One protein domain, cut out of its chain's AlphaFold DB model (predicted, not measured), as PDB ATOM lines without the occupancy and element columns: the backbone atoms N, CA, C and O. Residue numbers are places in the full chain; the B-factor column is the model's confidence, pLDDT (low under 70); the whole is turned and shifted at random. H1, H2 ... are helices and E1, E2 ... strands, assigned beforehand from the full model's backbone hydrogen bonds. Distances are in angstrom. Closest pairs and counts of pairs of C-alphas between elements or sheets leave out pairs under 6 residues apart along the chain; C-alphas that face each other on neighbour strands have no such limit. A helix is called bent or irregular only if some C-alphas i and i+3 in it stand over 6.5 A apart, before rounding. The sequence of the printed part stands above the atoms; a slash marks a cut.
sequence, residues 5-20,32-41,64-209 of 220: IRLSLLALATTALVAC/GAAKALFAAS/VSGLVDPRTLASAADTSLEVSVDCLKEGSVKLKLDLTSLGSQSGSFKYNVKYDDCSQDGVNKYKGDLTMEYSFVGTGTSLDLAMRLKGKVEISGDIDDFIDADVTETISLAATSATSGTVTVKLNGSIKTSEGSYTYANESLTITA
ATOM      1  N   ILE A   5     -10.440 -13.616   3.916       31.19
ATOM      2  CA  ILE A   5     -10.436 -14.923   4.609       31.19
ATOM      3  C   ILE A   5      -9.875 -14.807   6.039       31.19
ATOM      4  O   ILE A   5     -10.283 -15.546   6.931       31.19
ATOM      5  N   ARG A   6      -8.969 -13.849   6.290       27.72
ATOM      6  CA  ARG A   6      -8.296 -13.694   7.592       27.72
ATOM      7  C   ARG A   6      -9.198 -13.109   8.684       27.72
ATOM      8  O   ARG A   6      -8.997 -13.425   9.849       27.72
ATOM      9  N   LEU A   7     -10.198 -12.299   8.321       26.05
ATOM     10  CA  LEU A   7     -11.086 -11.657   9.300       26.05
ATOM     11  C   LEU A   7     -12.201 -12.578   9.816       26.05
ATOM     12  O   LEU A   7     -12.611 -12.437  10.962       26.05
ATOM     13  N   SER A   8     -12.670 -13.541   9.019       29.83
ATOM     14  CA  SER A   8     -13.785 -14.414   9.422       29.83
ATOM     15  C   SER A   8     -13.363 -15.520  10.401       29.83
ATOM     16  O   SER A   8     -14.145 -15.906  11.262       29.83
ATOM     17  N   LEU A   9     -12.121 -16.015  10.301       31.41
ATOM     18  CA  LEU A   9     -11.570 -17.051  11.195       31.41
ATOM     19  C   LEU A   9     -11.287 -16.526  12.608       31.41
ATOM     20  O   LEU A   9     -11.442 -17.260  13.579       31.41
ATOM     21  N   LEU A  10     -10.919 -15.248  12.721       32.12
ATOM     22  CA  LEU A  10     -10.662 -14.603  14.007       32.12
ATOM     23  C   LEU A  10     -11.946 -14.442  14.833       32.12
ATOM     24  O   LEU A  10     -11.878 -14.488  16.058       32.12
ATOM     25  N   ALA A  11     -13.105 -14.293  14.179       32.91
ATOM     26  CA  ALA A  11     -14.381 -14.080  14.852       32.91
ATOM     27  C   ALA A  11     -14.762 -15.277  15.736       32.91
ATOM     28  O   ALA A  11     -15.022 -15.077  16.910       32.91
ATOM     29  N   LEU A  12     -14.670 -16.523  15.256       39.91
ATOM     30  CA  LEU A  12     -15.069 -17.704  16.046       39.91
ATOM     31  C   LEU A  12     -14.224 -17.922  17.314       39.91
ATOM     32  O   LEU A  12     -14.755 -18.349  18.333       39.91
ATOM     33  N   ALA A  13     -12.924 -17.615  17.266       37.12
ATOM     34  CA  ALA A  13     -12.021 -17.803  18.405       37.12
ATOM     35  C   ALA A  13     -12.032 -16.628  19.398       37.12
ATOM     36  O   ALA A  13     -11.551 -16.775  20.519       37.12
ATOM     37  N   THR A  14     -12.550 -15.463  18.995       36.72
ATOM     38  CA  THR A  14     -12.597 -14.269  19.850       36.72
ATOM     39  C   THR A  14     -14.005 -13.986  20.362       36.72
ATOM     40  O   THR A  14     -14.149 -13.685  21.542       36.72
ATOM     41  N   THR A  15     -15.068 -14.154  19.564       39.28
ATOM     42  CA  THR A  15     -16.434 -13.747  19.949       39.28
ATOM     43  C   THR A  15     -17.019 -14.528  21.119       39.28
ATOM     44  O   THR A  15     -17.898 -14.000  21.790       39.28
ATOM     45  N   ALA A  16     -16.526 -15.737  21.405       38.91
ATOM     46  CA  ALA A  16     -16.934 -16.474  22.601       38.91
ATOM     47  C   ALA A  16     -16.445 -15.811  23.906       38.91
ATOM     48  O   ALA A  16     -17.083 -15.984  24.939       38.91
ATOM     49  N   LEU A  17     -15.358 -15.026  23.865       38.47
ATOM     50  CA  LEU A  17     -14.831 -14.312  25.034       38.47
ATOM     51  C   LEU A  17     -15.106 -12.798  25.000       38.47
ATOM     52  O   LEU A  17     -15.344 -12.223  26.056       38.47
ATOM     53  N   VAL A  18     -15.155 -12.141  23.827       37.97
ATOM     54  CA  VAL A  18     -15.427 -10.681  23.750       37.97
ATOM     55  C   VAL A  18     -16.910 -10.301  23.856       37.97
ATOM     56  O   VAL A  18     -17.228  -9.116  23.921       37.97
ATOM     57  N   ALA A  19     -17.831 -11.272  23.882       34.59
ATOM     58  CA  ALA A  19     -19.245 -10.998  24.158       34.59
ATOM     59  C   ALA A  19     -19.507 -10.625  25.632       34.59
ATOM     60  O   ALA A  19     -20.576 -10.105  25.948       34.59
ATOM     61  N   CYS A  20     -18.529 -10.822  26.524       37.69
ATOM     62  CA  CYS A  20     -18.497 -10.177  27.832       37.69
ATOM     63  C   CYS A  20     -17.718  -8.861  27.678       37.69
ATOM     64  O   CYS A  20     -16.493  -8.861  27.576       37.69
ATOM     65  N   GLY A  32     -23.598 -18.233  35.845       65.44
ATOM     66  CA  GLY A  32     -22.852 -17.366  34.927       65.44
ATOM     67  C   GLY A  32     -21.895 -18.160  34.036       65.44
ATOM     68  O   GLY A  32     -21.906 -18.002  32.815       65.44
ATOM     69  N   ALA A  33     -21.147 -19.099  34.624       64.75
ATOM     70  CA  ALA A  33     -20.251 -19.984  33.879       64.75
ATOM     71  C   ALA A  33     -21.005 -20.902  32.895       64.75
ATOM     72  O   ALA A  33     -20.572 -21.074  31.756       64.75
ATOM     73  N   ALA A  34     -22.167 -21.433  33.292       61.81
ATOM     74  CA  ALA A  34     -23.029 -22.220  32.411       61.81
ATOM     75  C   ALA A  34     -23.577 -21.395  31.232       61.81
ATOM     76  O   ALA A  34     -23.568 -21.860  30.093       61.81
ATOM     77  N   LYS A  35     -24.017 -20.155  31.484       63.06
ATOM     78  CA  LYS A  35     -24.498 -19.236  30.441       63.06
ATOM     79  C   LYS A  35     -23.383 -18.850  29.469       63.06
ATOM     80  O   LYS A  35     -23.624 -18.826  28.266       63.06
ATOM     81  N   ALA A  36     -22.179 -18.583  29.974       63.75
ATOM     82  CA  ALA A  36     -21.017 -18.276  29.146       63.75
ATOM     83  C   ALA A  36     -20.639 -19.463  28.247       63.75
ATOM     84  O   ALA A  36     -20.420 -19.274  27.052       63.75
ATOM     85  N   LEU A  37     -20.642 -20.687  28.793       63.78
ATOM     86  CA  LEU A  37     -20.409 -21.907  28.019       63.78
ATOM     87  C   LEU A  37     -21.476 -22.089  26.932       63.78
ATOM     88  O   LEU A  37     -21.132 -22.283  25.767       63.78
ATOM     89  N   PHE A  38     -22.754 -21.943  27.287       61.97
ATOM     90  CA  PHE A  38     -23.849 -22.056  26.330       61.97
ATOM     91  C   PHE A  38     -23.751 -20.997  25.225       61.97
ATOM     92  O   PHE A  38     -23.868 -21.329  24.049       61.97
ATOM     93  N   ALA A  39     -23.473 -19.733  25.557       61.38
ATOM     94  CA  ALA A  39     -23.289 -18.671  24.568       61.38
ATOM     95  C   ALA A  39     -22.075 -18.929  23.657       61.38
ATOM     96  O   ALA A  39     -22.168 -18.726  22.448       61.38
ATOM     97  N   ALA A  40     -20.970 -19.435  24.214       58.06
ATOM     98  CA  ALA A  40     -19.795 -19.856  23.455       58.06
ATOM     99  C   ALA A  40     -20.074 -21.070  22.550       58.06
ATOM    100  O   ALA A  40     -19.425 -21.226  21.517       58.06
ATOM    101  N   SER A  41     -21.035 -21.915  22.929       52.56
ATOM    102  CA  SER A  41     -21.470 -23.070  22.141       52.56
ATOM    103  C   SER A  41     -22.383 -22.695  20.966       52.56
ATOM    104  O   SER A  41     -22.527 -23.475  20.018       52.56
ATOM    105  N   VAL A  64     -19.908 -22.675   7.329       38.88
ATOM    106  CA  VAL A  64     -20.181 -22.860   8.775       38.88
ATOM    107  C   VAL A  64     -21.676 -22.821   9.110       38.88
ATOM    108  O   VAL A  64     -22.104 -23.475  10.054       38.88
ATOM    109  N   SER A  65     -22.514 -22.197   8.274       36.12
ATOM    110  CA  SER A  65     -23.973 -22.362   8.379       36.12
ATOM    111  C   SER A  65     -24.454 -23.795   8.076       36.12
ATOM    112  O   SER A  65     -25.578 -24.138   8.417       36.12
ATOM    113  N   GLY A  66     -23.615 -24.623   7.449       35.16
ATOM    114  CA  GLY A  66     -23.821 -26.049   7.188       35.16
ATOM    115  C   GLY A  66     -23.155 -26.980   8.207       35.16
ATOM    116  O   GLY A  66     -23.489 -28.154   8.235       35.16
ATOM    117  N   LEU A  67     -22.305 -26.492   9.121       40.28
ATOM    118  CA  LEU A  67     -21.746 -27.315  10.214       40.28
ATOM    119  C   LEU A  67     -22.814 -27.803  11.216       40.28
ATOM    120  O   LEU A  67     -22.532 -28.646  12.059       40.28
ATOM    121  N   VAL A  68     -24.044 -27.298  11.108       39.16
ATOM    122  CA  VAL A  68     -25.234 -27.799  11.813       39.16
ATOM    123  C   VAL A  68     -26.036 -28.828  11.004       39.16
ATOM    124  O   VAL A  68     -26.947 -29.441  11.553       39.16
ATOM    125  N   ASP A  69     -25.708 -29.053   9.726       44.28
ATOM    126  CA  ASP A  69     -26.276 -30.142   8.928       44.28
ATOM    127  C   ASP A  69     -25.294 -31.330   8.895       44.28
ATOM    128  O   ASP A  69     -24.302 -31.295   8.148       44.28
ATOM    129  N   PRO A  70     -25.565 -32.412   9.655       44.16
ATOM    130  CA  PRO A  70     -24.701 -33.589   9.707       44.16
ATOM    131  C   PRO A  70     -24.477 -34.238   8.328       44.16
ATOM    132  O   PRO A  70     -23.476 -34.926   8.135       44.16
ATOM    133  N   ARG A  71     -25.346 -33.987   7.333       43.91
ATOM    134  CA  ARG A  71     -25.175 -34.497   5.963       43.91
ATOM    135  C   ARG A  71     -24.074 -33.777   5.192       43.91
ATOM    136  O   ARG A  71     -23.394 -34.413   4.391       43.91
ATOM    137  N   THR A  72     -23.880 -32.478   5.420       47.75
ATOM    138  CA  THR A  72     -22.793 -31.726   4.765       47.75
ATOM    139  C   THR A  72     -21.444 -32.032   5.412       47.75
ATOM    140  O   THR A  72     -20.448 -32.194   4.711       47.75
ATOM    141  N   LEU A  73     -21.434 -32.241   6.730       51.81
ATOM    142  CA  LEU A  73     -20.277 -32.710   7.489       51.81
ATOM    143  C   LEU A  73     -19.803 -34.096   7.032       51.81
ATOM    144  O   LEU A  73     -18.609 -34.286   6.825       51.81
ATOM    145  N   ALA A  74     -20.720 -35.038   6.788       51.34
ATOM    146  CA  ALA A  74     -20.371 -36.386   6.327       51.34
ATOM    147  C   ALA A  74     -19.576 -36.399   5.003       51.34
ATOM    148  O   ALA A  74     -18.811 -37.326   4.757       51.34
ATOM    149  N   SER A  75     -19.714 -35.364   4.162       53.41
ATOM    150  CA  SER A  75     -18.938 -35.232   2.919       53.41
ATOM    151  C   SER A  75     -17.476 -34.811   3.130       53.41
ATOM    152  O   SER A  75     -16.659 -34.983   2.231       53.41
ATOM    153  N   ALA A  76     -17.145 -34.294   4.317       55.62
ATOM    154  CA  ALA A  76     -15.797 -33.905   4.726       55.62
ATOM    155  C   ALA A  76     -15.182 -34.873   5.753       55.62
ATOM    156  O   ALA A  76     -14.181 -34.534   6.394       55.62
ATOM    157  N   ALA A  77     -15.770 -36.067   5.907       59.31
ATOM    158  CA  ALA A  77     -15.201 -37.140   6.713       59.31
ATOM    159  C   ALA A  77     -13.733 -37.404   6.319       59.31
ATOM    160  O   ALA A  77     -13.334 -37.182   5.175       59.31
ATOM    161  N   ASP A  78     -12.923 -37.822   7.291       60.81
ATOM    162  CA  ASP A  78     -11.479 -38.084   7.146       60.81
ATOM    163  C   ASP A  78     -10.602 -36.861   6.819       60.81
ATOM    164  O   ASP A  78      -9.438 -36.997   6.435       60.81
ATOM    165  N   THR A  79     -11.114 -35.644   7.029       66.81
ATOM    166  CA  THR A  79     -10.331 -34.415   6.841       66.81
ATOM    167  C   THR A  79      -9.800 -33.878   8.171       66.81
ATOM    168  O   THR A  79     -10.557 -33.642   9.112       66.81
ATOM    169  N   SER A  80      -8.491 -33.609   8.227       72.06
ATOM    170  CA  SER A  80      -7.871 -32.775   9.264       72.06
ATOM    171  C   SER A  80      -7.419 -31.461   8.632       72.06
ATOM    172  O   SER A  80      -6.616 -31.462   7.701       72.06
ATOM    173  N   LEU A  81      -7.902 -30.336   9.155       73.75
ATOM    174  CA  LEU A  81      -7.531 -28.993   8.714       73.75
ATOM    175  C   LEU A  81      -6.782 -28.282   9.840       73.75
ATOM    176  O   LEU A  81      -7.286 -28.195  10.953       73.75
ATOM    177  N   GLU A  82      -5.614 -27.724   9.536       81.06
ATOM    178  CA  GLU A  82      -4.888 -26.839  10.447       81.06
ATOM    179  C   GLU A  82      -4.746 -25.454   9.813       81.06
ATOM    180  O   GLU A  82      -4.295 -25.318   8.674       81.06
ATOM    181  N   VAL A  83      -5.154 -24.419  10.544       77.25
ATOM    182  CA  VAL A  83      -5.053 -23.017  10.131       77.25
ATOM    183  C   VAL A  83      -4.374 -22.234  11.242       77.25
ATOM    184  O   VAL A  83      -4.771 -22.326  12.397       77.25
ATOM    185  N   SER A  84      -3.377 -21.429  10.888       83.38
ATOM    186  CA  SER A  84      -2.747 -20.466  11.790       83.38
ATOM    187  C   SER A  84      -3.094 -19.057  11.331       83.38
ATOM    188  O   SER A  84      -2.982 -18.755  10.140       83.38
ATOM    189  N   VAL A  85      -3.512 -18.199  12.258       78.50
ATOM    190  CA  VAL A  85      -3.836 -16.798  11.982       78.50
ATOM    191  C   VAL A  85      -3.113 -15.909  12.985       78.50
ATOM    192  O   VAL A  85      -3.186 -16.145  14.189       78.50
ATOM    193  N   ASP A  86      -2.422 -14.890  12.483       78.62
ATOM    194  CA  ASP A  86      -1.814 -13.855  13.319       78.62
ATOM    195  C   ASP A  86      -2.917 -13.007  13.960       78.62
ATOM    196  O   ASP A  86      -3.905 -12.654  13.303       78.62
ATOM    197  N   CYS A  87      -2.760 -12.661  15.235       75.38
ATOM    198  CA  CYS A  87      -3.692 -11.752  15.893       75.38
ATOM    199  C   CYS A  87      -3.422 -10.301  15.479       75.38
ATOM    200  O   CYS A  87      -2.368  -9.983  14.926       75.38
ATOM    201  N   LEU A  88      -4.398  -9.411  15.697       75.38
ATOM    202  CA  LEU A  88      -4.340  -8.048  15.158       75.38
ATOM    203  C   LEU A  88      -3.112  -7.262  15.639       75.38
ATOM    204  O   LEU A  88      -2.623  -6.394  14.911       75.38
ATOM    205  N   LYS A  89      -2.648  -7.533  16.863       87.06
ATOM    206  CA  LYS A  89      -1.544  -6.802  17.493       87.06
ATOM    207  C   LYS A  89      -0.294  -7.657  17.629       87.06
ATOM    208  O   LYS A  89       0.753  -7.257  17.130       87.06
ATOM    209  N   GLU A  90      -0.400  -8.814  18.273       88.94
ATOM    210  CA  GLU A  90       0.730  -9.724  18.494       88.94
ATOM    211  C   GLU A  90       0.265 -11.164  18.724       88.94
ATOM    212  O   GLU A  90      -0.894 -11.399  19.062       88.94
ATOM    213  N   GLY A  91       1.177 -12.119  18.544       92.06
ATOM    214  CA  GLY A  91       0.904 -13.540  18.732       92.06
ATOM    215  C   GLY A  91       0.041 -14.154  17.629       92.06
ATOM    216  O   GLY A  91      -0.214 -13.551  16.581       92.06
ATOM    217  N   SER A  92      -0.396 -15.391  17.851       85.44
ATOM    218  CA  SER A  92      -1.184 -16.140  16.869       85.44
ATOM    219  C   SER A  92      -2.198 -17.082  17.510       85.44
ATOM    220  O   SER A  92      -2.088 -17.456  18.679       85.44
ATOM    221  N   VAL A  93      -3.190 -17.482  16.718       83.88
ATOM    222  CA  VAL A  93      -4.121 -18.561  17.048       83.88
ATOM    223  C   VAL A  93      -3.994 -19.660  16.005       83.88
ATOM    224  O   VAL A  93      -4.084 -19.399  14.802       83.88
ATOM    225  N   LYS A  94      -3.825 -20.901  16.464       83.69
ATOM    226  CA  LYS A  94      -3.885 -22.096  15.621       83.69
ATOM    227  C   LYS A  94      -5.184 -22.837  15.876       83.69
ATOM    228  O   LYS A  94      -5.493 -23.180  17.012       83.69
ATOM    229  N   LEU A  95      -5.921 -23.102  14.811       82.12
ATOM    230  CA  LEU A  95      -7.125 -23.914  14.804       82.12
ATOM    231  C   LEU A  95      -6.815 -25.231  14.099       82.12
ATOM    232  O   LEU A  95      -6.460 -25.227  12.922       82.12
ATOM    233  N   LYS A  96      -6.999 -26.351  14.793       82.81
ATOM    234  CA  LYS A  96      -6.947 -27.689  14.205       82.81
ATOM    235  C   LYS A  96      -8.315 -28.347  14.293       82.81
ATOM    236  O   LYS A  96      -8.731 -28.699  15.393       82.81
ATOM    237  N   LEU A  97      -8.972 -28.522  13.154       80.62
ATOM    238  CA  LEU A  97     -10.244 -29.220  12.995       80.62
ATOM    239  C   LEU A  97      -9.995 -30.672  12.572       80.62
ATOM    240  O   LEU A  97      -9.249 -30.920  11.627       80.62
ATOM    241  N   ASP A  98     -10.645 -31.606  13.252       81.06
ATOM    242  CA  ASP A  98     -10.597 -33.044  13.013       81.06
ATOM    243  C   ASP A  98     -12.021 -33.560  12.754       81.06
ATOM    244  O   ASP A  98     -12.881 -33.510  13.640       81.06
ATOM    245  N   LEU A  99     -12.264 -34.007  11.518       79.62
ATOM    246  CA  LEU A  99     -13.545 -34.522  11.024       79.62
ATOM    247  C   LEU A  99     -13.508 -36.043  10.770       79.62
ATOM    248  O   LEU A  99     -14.344 -36.574  10.041       79.62
ATOM    249  N   THR A 100     -12.541 -36.767  11.338       73.00
ATOM    250  CA  THR A 100     -12.300 -38.195  11.033       73.00
ATOM    251  C   THR A 100     -13.381 -39.157  11.537       73.00
ATOM    252  O   THR A 100     -13.380 -40.325  11.175       73.00
ATOM    253  N   SER A 101     -14.320 -38.700  12.369       77.06
ATOM    254  CA  SER A 101     -15.293 -39.572  13.046       77.06
ATOM    255  C   SER A 101     -16.748 -39.243  12.698       77.06
ATOM    256  O   SER A 101     -17.628 -39.313  13.551       77.06
ATOM    257  N   LEU A 102     -17.032 -38.872  11.447       76.12
ATOM    258  CA  LEU A 102     -18.376 -38.484  11.010       76.12
ATOM    259  C   LEU A 102     -19.122 -39.639  10.326       76.12
ATOM    260  O   LEU A 102     -18.708 -40.128   9.279       76.12
ATOM    261  N   GLY A 103     -20.262 -40.038  10.892       72.12
ATOM    262  CA  GLY A 103     -21.214 -40.973  10.289       72.12
ATOM    263  C   GLY A 103     -22.579 -40.330  10.024       72.12
ATOM    264  O   GLY A 103     -22.878 -39.226  10.474       72.12
ATOM    265  N   SER A 104     -23.440 -41.034   9.284       68.81
ATOM    266  CA  SER A 104     -24.741 -40.511   8.823       68.81
ATOM    267  C   SER A 104     -25.795 -40.345   9.924       68.81
ATOM    268  O   SER A 104     -26.727 -39.559   9.761       68.81
ATOM    269  N   GLN A 105     -25.668 -41.090  11.024       72.31
ATOM    270  CA  GLN A 105     -26.591 -41.071  12.170       72.31
ATOM    271  C   GLN A 105     -25.872 -40.848  13.503       72.31
ATOM    272  O   GLN A 105     -26.508 -40.590  14.517       72.31
ATOM    273  N   SER A 106     -24.548 -40.923  13.514       81.56
ATOM    274  CA  SER A 106     -23.737 -40.653  14.689       81.56
ATOM    275  C   SER A 106     -22.367 -40.197  14.243       81.56
ATOM    276  O   SER A 106     -21.851 -40.697  13.244       81.56
ATOM    277  N   GLY A 107     -21.750 -39.310  15.001       83.56
ATOM    278  CA  GLY A 107     -20.385 -38.921  14.731       83.56
ATOM    279  C   GLY A 107     -19.832 -38.003  15.793       83.56
ATOM    280  O   GLY A 107     -20.544 -37.546  16.687       83.56
ATOM    281  N   SER A 108     -18.547 -37.727  15.665       84.00
ATOM    282  CA  SER A 108     -17.872 -36.707  16.430       84.00
ATOM    283  C   SER A 108     -16.929 -35.909  15.552       84.00
ATOM    284  O   SER A 108     -16.342 -36.419  14.597       84.00
ATOM    285  N   PHE A 109     -16.765 -34.646  15.903       81.81
ATOM    286  CA  PHE A 109     -15.696 -33.818  15.382       81.81
ATOM    287  C   PHE A 109     -15.075 -33.028  16.520       81.81
ATOM    288  O   PHE A 109     -15.712 -32.735  17.534       81.81
ATOM    289  N   LYS A 110     -13.807 -32.685  16.347       86.56
ATOM    290  CA  LYS A 110     -13.029 -31.999  17.367       86.56
ATOM    291  C   LYS A 110     -12.346 -30.793  16.756       86.56
ATOM    292  O   LYS A 110     -11.782 -30.885  15.671       86.56
ATOM    293  N   TYR A 111     -12.333 -29.676  17.469       84.56
ATOM    294  CA  TYR A 111     -11.428 -28.581  17.164       84.56
ATOM    295  C   TYR A 111     -10.544 -28.241  18.351       84.56
ATOM    296  O   TYR A 111     -10.968 -28.228  19.501       84.56
ATOM    297  N   ASN A 112      -9.282 -27.979  18.045       86.69
ATOM    298  CA  ASN A 112      -8.273 -27.557  18.998       86.69
ATOM    299  C   ASN A 112      -7.920 -26.119  18.648       86.69
ATOM    300  O   ASN A 112      -7.525 -25.846  17.514       86.69
ATOM    301  N   VAL A 113      -8.074 -25.221  19.605       87.06
ATOM    302  CA  VAL A 113      -7.666 -23.828  19.510       87.06
ATOM    303  C   VAL A 113      -6.453 -23.659  20.403       87.06
ATOM    304  O   VAL A 113      -6.543 -23.866  21.610       87.06
ATOM    305  N   LYS A 114      -5.325 -23.289  19.811       90.94
ATOM    306  CA  LYS A 114      -4.105 -22.939  20.527       90.94
ATOM    307  C   LYS A 114      -3.862 -21.447  20.403       90.94
ATOM    308  O   LYS A 114      -3.695 -20.951  19.291       90.94
ATOM    309  N   TYR A 115      -3.804 -20.765  21.532       91.50
ATOM    310  CA  TYR A 115      -3.402 -19.372  21.640       91.50
ATOM    311  C   TYR A 115      -1.912 -19.309  21.984       91.50
ATOM    312  O   TYR A 115      -1.463 -19.921  22.956       91.50
ATOM    313  N   ASP A 116      -1.149 -18.578  21.179       94.06
ATOM    314  CA  ASP A 116       0.281 -18.343  21.372       94.06
ATOM    315  C   ASP A 116       0.514 -16.844  21.553       94.06
ATOM    316  O   ASP A 116       0.697 -16.113  20.575       94.06
ATOM    317  N   ASP A 117       0.368 -16.398  22.805       95.94
ATOM    318  CA  ASP A 117       0.433 -14.998  23.246       95.94
ATOM    319  C   ASP A 117      -0.390 -14.050  22.350       95.94
ATOM    320  O   ASP A 117       0.016 -12.931  22.043       95.94
ATOM    321  N   CYS A 118      -1.556 -14.520  21.896       88.25
ATOM    322  CA  CYS A 118      -2.429 -13.775  20.996       88.25
ATOM    323  C   CYS A 118      -2.983 -12.537  21.700       88.25
ATOM    324  O   CYS A 118      -3.596 -12.666  22.755       88.25
ATOM    325  N   SER A 119      -2.869 -11.367  21.078       86.25
ATOM    326  CA  SER A 119      -3.509 -10.136  21.537       86.25
ATOM    327  C   SER A 119      -4.236  -9.423  20.397       86.25
ATOM    328  O   SER A 119      -3.705  -9.238  19.294       86.25
ATOM    329  N   GLN A 120      -5.476  -9.012  20.671       82.06
ATOM    330  CA  GLN A 120      -6.314  -8.250  19.737       82.06
ATOM    331  C   GLN A 120      -6.283  -6.745  20.024       82.06
ATOM    332  O   GLN A 120      -6.377  -5.932  19.103       82.06
ATOM    333  N   ASP A 121      -6.140  -6.376  21.293       78.62
ATOM    334  CA  ASP A 121      -6.126  -4.998  21.787       78.62
ATOM    335  C   ASP A 121      -4.698  -4.469  22.017       78.62
ATOM    336  O   ASP A 121      -4.482  -3.258  21.976       78.62
ATOM    337  N   GLY A 122      -3.707  -5.361  22.129       87.12
ATOM    338  CA  GLY A 122      -2.311  -5.041  22.431       87.12
ATOM    339  C   GLY A 122      -2.057  -4.898  23.931       87.12
ATOM    340  O   GLY A 122      -0.995  -4.415  24.319       87.12
ATOM    341  N   VAL A 123      -3.039  -5.276  24.749       88.62
ATOM    342  CA  VAL A 123      -3.038  -5.134  26.204       88.62
ATOM    343  C   VAL A 123      -3.186  -6.507  26.842       88.62
ATOM    344  O   VAL A 123      -2.304  -6.940  27.579       88.62
ATOM    345  N   ASN A 124      -4.260  -7.223  26.508       85.31
ATOM    346  CA  ASN A 124      -4.524  -8.556  27.026       85.31
ATOM    347  C   ASN A 124      -3.977  -9.606  26.062       85.31
ATOM    348  O   ASN A 124      -4.211  -9.547  24.847       85.31
ATOM    349  N   LYS A 125      -3.262 -10.585  26.611       90.31
ATOM    350  CA  LYS A 125      -2.702 -11.718  25.877       90.31
ATOM    351  C   LYS A 125      -3.369 -13.003  26.320       90.31
ATOM    352  O   LYS A 125      -3.575 -13.214  27.510       90.31
ATOM    353  N   TYR A 126      -3.641 -13.863  25.350       91.56
ATOM    354  CA  TYR A 126      -4.214 -15.184  25.553       91.56
ATOM    355  C   TYR A 126      -3.159 -16.239  25.233       91.56
ATOM    356  O   TYR A 126      -2.553 -16.209  24.156       91.56
ATOM    357  N   LYS A 127      -2.958 -17.190  26.147       95.62
ATOM    358  CA  LYS A 127      -1.991 -18.279  25.983       95.62
ATOM    359  C   LYS A 127      -2.565 -19.598  26.474       95.62
ATOM    360  O   LYS A 127      -3.066 -19.678  27.588       95.62
ATOM    361  N   GLY A 128      -2.459 -20.651  25.674       95.62
ATOM    362  CA  GLY A 128      -2.877 -21.994  26.074       95.62
ATOM    363  C   GLY A 128      -3.669 -22.713  24.995       95.62
ATOM    364  O   GLY A 128      -3.680 -22.307  23.836       95.62
ATOM    365  N   ASP A 129      -4.324 -23.800  25.376       94.19
ATOM    366  CA  ASP A 129      -4.962 -24.729  24.456       94.19
ATOM    367  C   ASP A 129      -6.368 -25.079  24.958       94.19
ATOM    368  O   ASP A 129      -6.544 -25.501  26.102       94.19
ATOM    369  N   LEU A 130      -7.365 -24.963  24.081       90.44
ATOM    370  CA  LEU A 130      -8.724 -25.459  24.289       90.44
ATOM    371  C   LEU A 130      -9.073 -26.469  23.213       90.44
ATOM    372  O   LEU A 130      -8.933 -26.230  22.021       90.44
ATOM    373  N   THR A 131      -9.579 -27.608  23.646       90.19
ATOM    374  CA  THR A 131     -10.229 -28.602  22.812       90.19
ATOM    375  C   THR A 131     -11.727 -28.478  23.006       90.19
ATOM    376  O   THR A 131     -12.203 -28.576  24.134       90.19
ATOM    377  N   MET A 132     -12.468 -28.345  21.914       88.38
ATOM    378  CA  MET A 132     -13.891 -28.639  21.917       88.38
ATOM    379  C   MET A 132     -14.161 -29.879  21.085       88.38
ATOM    380  O   MET A 132     -13.680 -30.009  19.959       88.38
ATOM    381  N   GLU A 133     -14.935 -30.788  21.647       87.50
ATOM    382  CA  GLU A 133     -15.361 -32.018  21.003       87.50
ATOM    383  C   GLU A 133     -16.880 -32.038  20.945       87.50
ATOM    384  O   GLU A 133     -17.550 -31.870  21.959       87.50
ATOM    385  N   TYR A 134     -17.413 -32.241  19.753       84.06
ATOM    386  CA  TYR A 134     -18.834 -32.411  19.513       84.06
ATOM    387  C   TYR A 134     -19.054 -33.874  19.200       84.06
ATOM    388  O   TYR A 134     -18.360 -34.436  18.357       84.06
ATOM    389  N   SER A 135     -20.032 -34.477  19.852       85.31
ATOM    390  CA  SER A 135     -20.510 -35.815  19.548       85.31
ATOM    391  C   SER A 135     -22.019 -35.769  19.414       85.31
ATOM    392  O   SER A 135     -22.698 -35.063  20.159       85.31
ATOM    393  N   PHE A 136     -22.547 -36.477  18.430       83.00
ATOM    394  CA  PHE A 136     -23.976 -36.524  18.190       83.00
ATOM    395  C   PHE A 136     -24.434 -37.939  17.876       83.00
ATOM    396  O   PHE A 136     -23.723 -38.715  17.234       83.00
ATOM    397  N   VAL A 137     -25.651 -38.251  18.312       80.19
ATOM    398  CA  VAL A 137     -26.362 -39.485  17.986       80.19
ATOM    399  C   VAL A 137     -27.793 -39.115  17.620       80.19
ATOM    400  O   VAL A 137     -28.533 -38.547  18.420       80.19
ATOM    401  N   GLY A 138     -28.176 -39.411  16.384       78.06
ATOM    402  CA  GLY A 138     -29.516 -39.210  15.858       78.06
ATOM    403  C   GLY A 138     -30.228 -40.542  15.651       78.06
ATOM    404  O   GLY A 138     -29.662 -41.474  15.089       78.06
ATOM    405  N   THR A 139     -31.494 -40.624  16.059       71.62
ATOM    406  CA  THR A 139     -32.338 -41.828  15.883       71.62
ATOM    407  C   THR A 139     -33.483 -41.613  14.882       71.62
ATOM    408  O   THR A 139     -34.425 -42.396  14.805       71.62
ATOM    409  N   GLY A 140     -33.425 -40.526  14.105       67.56
ATOM    410  CA  GLY A 140     -34.470 -40.100  13.164       67.56
ATOM    411  C   GLY A 140     -35.592 -39.272  13.805       67.56
ATOM    412  O   GLY A 140     -36.165 -38.419  13.132       67.56
ATOM    413  N   THR A 141     -35.868 -39.463  15.099       70.56
ATOM    414  CA  THR A 141     -36.867 -38.696  15.876       70.56
ATOM    415  C   THR A 141     -36.277 -37.957  17.077       70.56
ATOM    416  O   THR A 141     -36.947 -37.103  17.662       70.56
ATOM    417  N   SER A 142     -35.028 -38.243  17.435       68.69
ATOM    418  CA  SER A 142     -34.262 -37.494  18.428       68.69
ATOM    419  C   SER A 142     -32.853 -37.197  17.929       68.69
ATOM    420  O   SER A 142     -32.328 -37.903  17.061       68.69
ATOM    421  N   LEU A 143     -32.263 -36.147  18.493       71.12
ATOM    422  CA  LEU A 143     -30.855 -35.802  18.365       71.12
ATOM    423  C   LEU A 143     -30.304 -35.561  19.769       71.12
ATOM    424  O   LEU A 143     -30.714 -34.615  20.438       71.12
ATOM    425  N   ASP A 144     -29.371 -36.405  20.190       79.56
ATOM    426  CA  ASP A 144     -28.544 -36.146  21.360       79.56
ATOM    427  C   ASP A 144     -27.243 -35.506  20.887       79.56
ATOM    428  O   ASP A 144     -26.544 -36.063  20.040       79.56
ATOM    429  N   LEU A 145     -26.940 -34.326  21.416       80.75
ATOM    430  CA  LEU A 145     -25.715 -33.581  21.167       80.75
ATOM    431  C   LEU A 145     -24.945 -33.470  22.480       80.75
ATOM    432  O   LEU A 145     -25.478 -32.960  23.459       80.75
ATOM    433  N   ALA A 146     -23.689 -33.894  22.501       85.75
ATOM    434  CA  ALA A 146     -22.782 -33.650  23.609       85.75
ATOM    435  C   ALA A 146     -21.576 -32.831  23.137       85.75
ATOM    436  O   ALA A 146     -20.911 -33.184  22.165       85.75
ATOM    437  N   MET A 147     -21.306 -31.737  23.841       86.88
ATOM    438  CA  MET A 147     -20.220 -30.798  23.587       86.88
ATOM    439  C   MET A 147     -19.284 -30.825  24.788       86.88
ATOM    440  O   MET A 147     -19.689 -30.487  25.896       86.88
ATOM    441  N   ARG A 148     -18.033 -31.235  24.605       91.00
ATOM    442  CA  ARG A 148     -17.023 -31.237  25.662       91.00
ATOM    443  C   ARG A 148     -16.008 -30.140  25.413       91.00
ATOM    444  O   ARG A 148     -15.298 -30.189  24.414       91.00
ATOM    445  N   LEU A 149     -15.890 -29.209  26.352       91.06
ATOM    446  CA  LEU A 149     -14.819 -28.224  26.404       91.06
ATOM    447  C   LEU A 149     -13.748 -28.707  27.384       91.06
ATOM    448  O   LEU A 149     -14.034 -28.946  28.558       91.06
ATOM    449  N   LYS A 150     -12.512 -28.843  26.905       95.00
ATOM    450  CA  LYS A 150     -11.371 -29.273  27.708       95.00
ATOM    451  C   LYS A 150     -10.117 -28.466  27.407       95.00
ATOM    452  O   LYS A 150      -9.717 -28.376  26.254       95.00
ATOM    453  N   GLY A 151      -9.429 -27.988  28.433       95.12
ATOM    454  CA  GLY A 151      -8.131 -27.333  28.305       95.12
ATOM    455  C   GLY A 151      -8.028 -26.082  29.162       95.12
ATOM    456  O   GLY A 151      -8.912 -25.802  29.969       95.12
ATOM    457  N   LYS A 152      -6.945 -25.330  28.968       95.12
ATOM    458  CA  LYS A 152      -6.639 -24.140  29.756       95.12
ATOM    459  C   LYS A 152      -6.205 -22.985  28.862       95.12
ATOM    460  O   LYS A 152      -5.346 -23.171  28.005       95.12
ATOM    461  N   VAL A 153      -6.744 -21.796  29.123       92.38
ATOM    462  CA  VAL A 153      -6.264 -20.520  28.571       92.38
ATOM    463  C   VAL A 153      -5.945 -19.583  29.717       92.38
ATOM    464  O   VAL A 153      -6.762 -19.376  30.607       92.38
ATOM    465  N   GLU A 154      -4.750 -19.025  29.682       92.44
ATOM    466  CA  GLU A 154      -4.287 -17.956  30.552       92.44
ATOM    467  C   GLU A 154      -4.522 -16.619  29.852       92.44
ATOM    468  O   GLU A 154      -4.326 -16.497  28.639       92.44
ATOM    469  N   ILE A 155      -4.966 -15.641  30.632       90.69
ATOM    470  CA  ILE A 155      -5.173 -14.255  30.236       90.69
ATOM    471  C   ILE A 155      -4.199 -13.434  31.077       90.69
ATOM    472  O   ILE A 155      -4.186 -13.563  32.299       90.69
ATOM    473  N   SER A 156      -3.362 -12.633  30.427       90.00
ATOM    474  CA  SER A 156      -2.392 -11.763  31.103       90.00
ATOM    475  C   SER A 156      -2.413 -10.364  30.504       90.00
ATOM    476  O   SER A 156      -2.556 -10.250  29.284       90.00
ATOM    477  N   GLY A 157      -2.198  -9.321  31.306       91.88
ATOM    478  CA  GLY A 157      -2.205  -7.931  30.836       91.88
ATOM    479  C   GLY A 157      -2.879  -7.000  31.837       91.88
ATOM    480  O   GLY A 157      -2.456  -6.921  32.986       91.88
ATOM    481  N   ASP A 158      -3.936  -6.310  31.407       87.88
ATOM    482  CA  ASP A 158      -4.795  -5.542  32.325       87.88
ATOM    483  C   ASP A 158      -5.616  -6.473  33.231       87.88
ATOM    484  O   ASP A 158      -5.998  -6.105  34.343       87.88
ATOM    485  N   ILE A 159      -5.894  -7.683  32.741       82.75
ATOM    486  CA  ILE A 159      -6.551  -8.753  33.480       82.75
ATOM    487  C   ILE A 159      -5.585  -9.932  33.559       82.75
ATOM    488  O   ILE A 159      -5.180 -10.472  32.530       82.75
ATOM    489  N   ASP A 160      -5.273 -10.352  34.784       86.44
ATOM    490  CA  ASP A 160      -4.552 -11.592  35.062       86.44
ATOM    491  C   ASP A 160      -5.547 -12.644  35.571       86.44
ATOM    492  O   ASP A 160      -6.002 -12.597  36.717       86.44
ATOM    493  N   ASP A 161      -5.924 -13.582  34.703       88.38
ATOM    494  CA  ASP A 161      -6.882 -14.651  35.004       88.38
ATOM    495  C   ASP A 161      -6.576 -15.908  34.173       88.38
ATOM    496  O   ASP A 161      -5.676 -15.945  33.333       88.38
ATOM    497  N   PHE A 162      -7.325 -16.979  34.394       89.75
ATOM    498  CA  PHE A 162      -7.310 -18.146  33.532       89.75
ATOM    499  C   PHE A 162      -8.683 -18.808  33.488       89.75
ATOM    500  O   PHE A 162      -9.511 -18.649  34.381       89.75
ATOM    501  N   ILE A 163      -8.892 -19.617  32.458       87.94
ATOM    502  CA  ILE A 163     -10.007 -20.552  32.355       87.94
ATOM    503  C   ILE A 163      -9.393 -21.935  32.186       87.94
ATOM    504  O   ILE A 163      -8.696 -22.168  31.205       87.94
ATOM    505  N   ASP A 164      -9.631 -22.839  33.132       91.62
ATOM    506  CA  ASP A 164      -9.275 -24.261  33.056       91.62
ATOM    507  C   ASP A 164     -10.566 -25.085  33.105       91.62
ATOM    508  O   ASP A 164     -11.249 -25.150  34.128       91.62
ATOM    509  N   ALA A 165     -10.945 -25.652  31.964       90.94
ATOM    510  CA  ALA A 165     -12.209 -26.342  31.767       90.94
ATOM    511  C   ALA A 165     -11.981 -27.829  31.471       90.94
ATOM    512  O   ALA A 165     -11.094 -28.208  30.711       90.94
ATOM    513  N   ASP A 166     -12.831 -28.676  32.038       95.25
ATOM    514  CA  ASP A 166     -13.099 -30.041  31.581       95.25
ATOM    515  C   ASP A 166     -14.579 -30.297  31.867       95.25
ATOM    516  O   ASP A 166     -14.945 -30.823  32.919       95.25
ATOM    517  N   VAL A 167     -15.436 -29.793  30.980       90.88
ATOM    518  CA  VAL A 167     -16.891 -29.793  31.137       90.88
ATOM    519  C   VAL A 167     -17.551 -30.325  29.874       90.88
ATOM    520  O   VAL A 167     -17.168 -29.977  28.759       90.88
ATOM    521  N   THR A 168     -18.551 -31.174  30.061       91.94
ATOM    522  CA  THR A 168     -19.421 -31.686  29.013       91.94
ATOM    523  C   THR A 168     -20.810 -31.103  29.196       91.94
ATOM    524  O   THR A 168     -21.435 -31.266  30.243       91.94
ATOM    525  N   GLU A 169     -21.290 -30.464  28.145       85.81
ATOM    526  CA  GLU A 169     -22.669 -30.065  27.952       85.81
ATOM    527  C   GLU A 169     -23.390 -31.131  27.123       85.81
ATOM    528  O   GLU A 169     -22.853 -31.619  26.135       85.81
ATOM    529  N   THR A 170     -24.592 -31.541  27.516       84.88
ATOM    530  CA  THR A 170     -25.421 -32.481  26.751       84.88
ATOM    531  C   THR A 170     -26.809 -31.907  26.546       84.88
ATOM    532  O   THR A 170     -27.479 -31.523  27.502       84.88
ATOM    533  N   ILE A 171     -27.244 -31.886  25.294       80.56
ATOM    534  CA  ILE A 171     -28.533 -31.388  24.848       80.56
ATOM    535  C   ILE A 171     -29.266 -32.547  24.180       80.56
ATOM    536  O   ILE A 171     -28.779 -33.112  23.203       80.56
ATOM    537  N   SER A 172     -30.452 -32.874  24.682       76.25
ATOM    538  CA  SER A 172     -31.344 -33.848  24.050       76.25
ATOM    539  C   SER A 172     -32.501 -33.115  23.381       76.25
ATOM    540  O   SER A 172     -33.298 -32.450  24.045       76.25
ATOM    541  N   LEU A 173     -32.596 -33.233  22.059       66.50
ATOM    542  CA  LEU A 173     -33.651 -32.644  21.239       66.50
ATOM    543  C   LEU A 173     -34.603 -33.752  20.778       66.50
ATOM    544  O   LEU A 173     -34.192 -34.695  20.101       66.50
ATOM    545  N   ALA A 174     -35.886 -33.627  21.110       62.94
ATOM    546  CA  ALA A 174     -36.941 -34.477  20.560       62.94
ATOM    547  C   ALA A 174     -37.616 -33.763  19.377       62.94
ATOM    548  O   ALA A 174     -37.915 -32.575  19.464       62.94
ATOM    549  N   ALA A 175     -37.920 -34.475  18.285       49.22
ATOM    550  CA  ALA A 175     -38.504 -33.901  17.063       49.22
ATOM    551  C   ALA A 175     -39.836 -33.143  17.275       49.22
ATOM    552  O   ALA A 175     -40.245 -32.356  16.424       49.22
ATOM    553  N   THR A 176     -40.512 -33.341  18.410       46.94
ATOM    554  CA  THR A 176     -41.775 -32.678  18.761       46.94
ATOM    555  C   THR A 176     -41.619 -31.241  19.281       46.94
ATOM    556  O   THR A 176     -42.628 -30.571  19.468       46.94
ATOM    557  N   SER A 177     -40.398 -30.736  19.511       48.84
ATOM    558  CA  SER A 177     -40.159 -29.404  20.105       48.84
ATOM    559  C   SER A 177     -39.989 -28.256  19.096       48.84
ATOM    560  O   SER A 177     -39.615 -27.153  19.486       48.84
ATOM    561  N   ALA A 178     -40.262 -28.479  17.805       39.91
ATOM    562  CA  ALA A 178     -39.956 -27.535  16.721       39.91
ATOM    563  C   ALA A 178     -40.806 -26.242  16.687       39.91
ATOM    564  O   ALA A 178     -40.628 -25.425  15.786       39.91
ATOM    565  N   THR A 179     -41.735 -26.030  17.626       46.38
ATOM    566  CA  THR A 179     -42.610 -24.833  17.627       46.38
ATOM    567  C   THR A 179     -42.786 -24.169  18.998       46.38
ATOM    568  O   THR A 179     -43.142 -22.998  19.061       46.38
ATOM    569  N   SER A 180     -42.477 -24.878  20.086       50.75
ATOM    570  CA  SER A 180     -42.383 -24.376  21.464       50.75
ATOM    571  C   SER A 180     -41.840 -25.517  22.322       50.75
ATOM    572  O   SER A 180     -42.406 -26.611  22.296       50.75
ATOM    573  N   GLY A 181     -40.755 -25.310  23.061       54.16
ATOM    574  CA  GLY A 181     -40.152 -26.397  23.822       54.16
ATOM    575  C   GLY A 181     -39.102 -25.924  24.810       54.16
ATOM    576  O   GLY A 181     -38.347 -24.989  24.551       54.16
ATOM    577  N   THR A 182     -39.076 -26.587  25.959       59.53
ATOM    578  CA  THR A 182     -38.002 -26.493  26.940       59.53
ATOM    579  C   THR A 182     -36.828 -27.343  26.469       59.53
ATOM    580  O   THR A 182     -36.970 -28.557  26.316       59.53
ATOM    581  N   VAL A 183     -35.669 -26.728  26.257       64.88
ATOM    582  CA  VAL A 183     -34.416 -27.451  26.028       64.88
ATOM    583  C   VAL A 183     -33.828 -27.782  27.393       64.88
ATOM    584  O   VAL A 183     -33.630 -26.889  28.213       64.88
ATOM    585  N   THR A 184     -33.579 -29.064  27.659       72.25
ATOM    586  CA  THR A 184     -32.826 -29.465  28.853       72.25
ATOM    587  C   THR A 184     -31.368 -29.625  28.468       72.25
ATOM    588  O   THR A 184     -31.028 -30.462  27.635       72.25
ATOM    589  N   VAL A 185     -30.530 -28.815  29.097       78.81
ATOM    590  CA  VAL A 185     -29.081 -28.864  29.003       78.81
ATOM    591  C   VAL A 185     -28.563 -29.554  30.260       78.81
ATOM    592  O   VAL A 185     -28.947 -29.188  31.367       78.81
ATOM    593  N   LYS A 186     -27.709 -30.565  30.119       86.38
ATOM    594  CA  LYS A 186     -27.022 -31.204  31.246       86.38
ATOM    595  C   LYS A 186     -25.559 -30.807  31.249       86.38
ATOM    596  O   LYS A 186     -24.897 -30.957  30.229       86.38
ATOM    597  N   LEU A 187     -25.057 -30.365  32.395       87.25
ATOM    598  CA  LEU A 187     -23.644 -30.063  32.596       87.25
ATOM    599  C   LEU A 187     -22.998 -31.099  33.509       87.25
ATOM    600  O   LEU A 187     -23.520 -31.438  34.574       87.25
ATOM    601  N   ASN A 188     -21.828 -31.582  33.109       92.38
ATOM    602  CA  ASN A 188     -21.027 -32.507  33.896       92.38
ATOM    603  C   ASN A 188     -19.540 -32.177  33.750       92.38
ATOM    604  O   ASN A 188     -19.050 -32.070  32.632       92.38
ATOM    605  N   GLY A 189     -18.815 -32.046  34.860       93.81
ATOM    606  CA  GLY A 189     -17.386 -31.725  34.857       93.81
ATOM    607  C   GLY A 189     -17.061 -30.484  35.679       93.81
ATOM    608  O   GLY A 189     -17.725 -30.211  36.678       93.81
ATOM    609  N   SER A 190     -16.023 -29.741  35.304       91.44
ATOM    610  CA  SER A 190     -15.591 -28.568  36.064       91.44
ATOM    611  C   SER A 190     -15.066 -27.428  35.210       91.44
ATOM    612  O   SER A 190     -14.434 -27.654  34.182       91.44
ATOM    613  N   ILE A 191     -15.260 -26.213  35.714       88.19
ATOM    614  CA  ILE A 191     -14.639 -24.988  35.218       88.19
ATOM    615  C   ILE A 191     -13.909 -24.347  36.397       88.19
ATOM    616  O   ILE A 191     -14.476 -24.210  37.481       88.19
ATOM    617  N   LYS A 192     -12.651 -23.969  36.198       88.44
ATOM    618  CA  LYS A 192     -11.828 -23.272  37.183       88.44
ATOM    619  C   LYS A 192     -11.375 -21.936  36.622       88.44
ATOM    620  O   LYS A 192     -10.975 -21.857  35.463       88.44
ATOM    621  N   THR A 193     -11.399 -20.930  37.478       88.50
ATOM    622  CA  THR A 193     -10.848 -19.601  37.222       88.50
ATOM    623  C   THR A 193      -9.970 -19.181  38.396       88.50
ATOM    624  O   THR A 193      -9.840 -19.925  39.376       88.50
ATOM    625  N   SER A 194      -9.376 -17.989  38.339       82.19
ATOM    626  CA  SER A 194      -8.679 -17.419  39.500       82.19
ATOM    627  C   SER A 194      -9.589 -17.223  40.722       82.19
ATOM    628  O   SER A 194      -9.101 -17.200  41.850       82.19
ATOM    629  N   GLU A 195     -10.907 -17.124  40.518       83.81
ATOM    630  CA  GLU A 195     -11.880 -16.874  41.587       83.81
ATOM    631  C   GLU A 195     -12.368 -18.150  42.279       83.81
ATOM    632  O   GLU A 195     -12.830 -18.097  43.419       83.81
ATOM    633  N   GLY A 196     -12.266 -19.309  41.623       85.12
ATOM    634  CA  GLY A 196     -12.705 -20.562  42.221       85.12
ATOM    635  C   GLY A 196     -12.832 -21.733  41.255       85.12
ATOM    636  O   GLY A 196     -12.500 -21.660  40.074       85.12
ATOM    637  N   SER A 197     -13.324 -22.847  41.795       90.62
ATOM    638  CA  SER A 197     -13.592 -24.084  41.059       90.62
ATOM    639  C   SER A 197     -15.077 -24.413  41.134       90.62
ATOM    640  O   SER A 197     -15.622 -24.607  42.220       90.62
ATOM    641  N   TYR A 198     -15.710 -24.545  39.976       87.25
ATOM    642  CA  TYR A 198     -17.123 -24.864  39.821       87.25
ATOM    643  C   TYR A 198     -17.253 -26.282  39.274       87.25
ATOM    644  O   TYR A 198     -16.772 -26.572  38.182       87.25
ATOM    645  N   THR A 199     -17.879 -27.178  40.037       92.31
ATOM    646  CA  THR A 199     -18.100 -28.575  39.636       92.31
ATOM    647  C   THR A 199     -19.583 -28.834  39.419       92.31
ATOM    648  O   THR A 199     -20.412 -28.449  40.248       92.31
ATOM    649  N   TYR A 200     -19.885 -29.524  38.324       89.31
ATOM    650  CA  TYR A 200     -21.211 -29.930  37.885       89.31
ATOM    651  C   TYR A 200     -21.280 -31.457  37.880       89.31
ATOM    652  O   TYR A 200     -20.400 -32.115  37.324       89.31
ATOM    653  N   ALA A 201     -22.321 -32.025  38.487       92.75
ATOM    654  CA  ALA A 201     -22.513 -33.470  38.607       92.75
ATOM    655  C   ALA A 201     -23.810 -33.903  37.905       92.75
ATOM    656  O   ALA A 201     -24.764 -34.330  38.552       92.75
ATOM    657  N   ASN A 202     -23.842 -33.776  36.573       89.50
ATOM    658  CA  ASN A 202     -25.041 -33.966  35.742       89.50
ATOM    659  C   ASN A 202     -26.193 -33.016  36.120       89.50
ATOM    660  O   ASN A 202     -27.364 -33.403  36.138       89.50
ATOM    661  N   GLU A 203     -25.851 -31.766  36.433       85.75
ATOM    662  CA  GLU A 203     -26.828 -30.730  36.768       85.75
ATOM    663  C   GLU A 203     -27.652 -30.390  35.517       85.75
ATOM    664  O   GLU A 203     -27.097 -30.239  34.429       85.75
ATOM    665  N   SER A 204     -28.978 -30.317  35.655       84.56
ATOM    666  CA  SER A 204     -29.885 -29.999  34.546       84.56
ATOM    667  C   SER A 204     -30.292 -28.530  34.592       84.56
ATOM    668  O   SER A 204     -30.759 -28.043  35.617       84.56
ATOM    669  N   LEU A 205     -30.152 -27.851  33.461       73.00
ATOM    670  CA  LEU A 205     -30.581 -26.483  33.216       73.00
ATOM    671  C   LEU A 205     -31.689 -26.522  32.167       73.00
ATOM    672  O   LEU A 205     -31.513 -27.074  31.080       73.00
ATOM    673  N   THR A 206     -32.846 -25.951  32.483       70.19
ATOM    674  CA  THR A 206     -33.961 -25.867  31.539       70.19
ATOM    675  C   THR A 206     -33.991 -24.482  30.910       70.19
ATOM    676  O   THR A 206     -34.204 -23.488  31.598       70.19
ATOM    677  N   ILE A 207     -33.808 -24.418  29.593       63.72
ATOM    678  CA  ILE A 207     -33.904 -23.186  28.808       63.72
ATOM    679  C   ILE A 207     -35.257 -23.189  28.094       63.72
ATOM    680  O   ILE A 207     -35.555 -24.090  27.308       63.72
ATOM    681  N   THR A 208     -36.092 -22.188  28.364       56.00
ATOM    682  CA  THR A 208     -37.393 -22.038  27.694       56.00
ATOM    683  C   THR A 208     -37.212 -21.223  26.416       56.00
ATOM    684  O   THR A 208     -36.815 -20.060  26.474       56.00
ATOM    685  N   ALA A 209     -37.490 -21.817  25.252       45.00
ATOM    686  CA  ALA A 209     -37.406 -21.113  23.975       45.00
ATOM    687  C   ALA A 209     -38.451 -19.977  23.908       45.00
ATOM    688  O   ALA A 209     -39.648 -20.238  24.007       45.00
TER     689      ALA A 209
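AT A GLANCE: This is residues 5 to 20, 32 to 41 and 64 to 209 of the 220 residues of an uncharacterized protein of Hyalangium minutum (UniProt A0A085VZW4). One broad sheet of eight long strands is bowed like a trough, and H1 and H2 cross its hollow face, meeting near their last residues; the small H3 is on the same face, by the ends of E2 and E3 where residues 102 and 106 lie, and the other face is bare. The printed part has 172 residues, with three named helices followed by eight named strands, H1 H2 H3 E1 E2 E3 E4 E5 E6 E7 E8. The sheet's order is E1 E2 E3 E4 E5 E6 E7 E8, antiparallel throughout, and the class is mixed, helices and strands. The whole is compact, with a radius of gyration of the C-alphas of 17.1 A and spans of 48 by 37 by 25 A.

HOW THE PARTS SIT: Start at the first printed residue: H1, residues 5 to 18, is on the sheet at a height of 10.4 A. Past the first cut comes H2, residues 32 to 41, on the same face at a height of 8.7 A. H1 touches H2 with residues 15 to 17 alone; their closest C-alphas, of Ala 16 and Ala 40, are 4.5 A apart, and they run opposite ways at a shallow tilt of 17 degrees. H3, residues 70 to 74, is on the same face at a height of 8.7 A and is apart from H1 and H2. Now follow the strands, a meander in which each is the antiparallel neighbour of the one before and forms a hairpin with it. E1, residues 80 to 86, has N 83 within hydrogen-bond range of O 95 of E2, residues 90 to 102, at 2.8 A. E3, residues 106 to 119, pairs N 112 with O 96 of E2 at 2.8 A, and N 113 with O 130 of E4, residues 125 to 138, at 2.8 A. N 131 of E4 and O 150 of E5, residues 142 to 156, are 2.7 A apart. N 149 of E5 is 2.8 A from O 167 of E6, residues 161 to 174, and N 168 of E6 is 2.8 A from O 188 of E7, residues 182 to 193. N 191 of E7 is 2.9 A from O 198 of E8, residues 196 to 208. H1 lies over E1 and E3 and runs across the strands, at 84 degrees to E3 on the local plane; the C-alphas of Arg 6 and Val 85, its closest to E1, are 7.0 A apart. H2 lies over E6 and, only just, over E8 with 3 of its C-alphas; it runs across the strands, at 66 degrees to E6 on the local plane. H3 lies only just over E3, with 3 of its C-alphas; its closest C-alphas to E2, of Ala 74 and Leu 102, are 5.5 A apart. In H2 and H3 every O i to N i+4 pair is within hydrogen-bond range; in H1 3 of 10 are, and 3 of 11 O i to N i+3 pairs.

IN THESE COORDINATES: Find C-alpha 5 at (-10.436, -14.923, 4.609); from there H1 runs 20.2 A to C-alpha 18. It is only just irregular, with C-alphas 13 and 16 lying 6.6 A apart. H2 is 14.1 A long and H3 6.2 A. E1 measures 20.3 A, E2 35.3 A, E3 37.2 A and E4 39.7 A. Look for C-alpha 142 at (-34.262, -37.494, 18.428), where E5, the longest strand, starts its 42.9 A. E6 measures 38.8 A and E7 29.8 A; E8 runs 28.7 A to C-alpha 208 at (-37.393, -22.038, 27.694). E3 bends by 74 degrees at residue 116, and E8 by 84 degrees at residue 201.

THE WHOLE: The two C-alphas farthest apart, of Gly 140 and Asp 158, are 49.4 A apart. The sheet is twisted. Residues 21 to 31 are not printed, with 11.0 A between C-alphas 20 and 32, nor are residues 42 to 63, with 13.4 A between C-alphas 41 and 64. Of the links printed whole, E6 to E7 is short and the others are tight. The model's mean pLDDT over the printed part is 72.8; residues 5 to 20, 32 to 41, 64 to 79 and 173 to 183 are among those under 70.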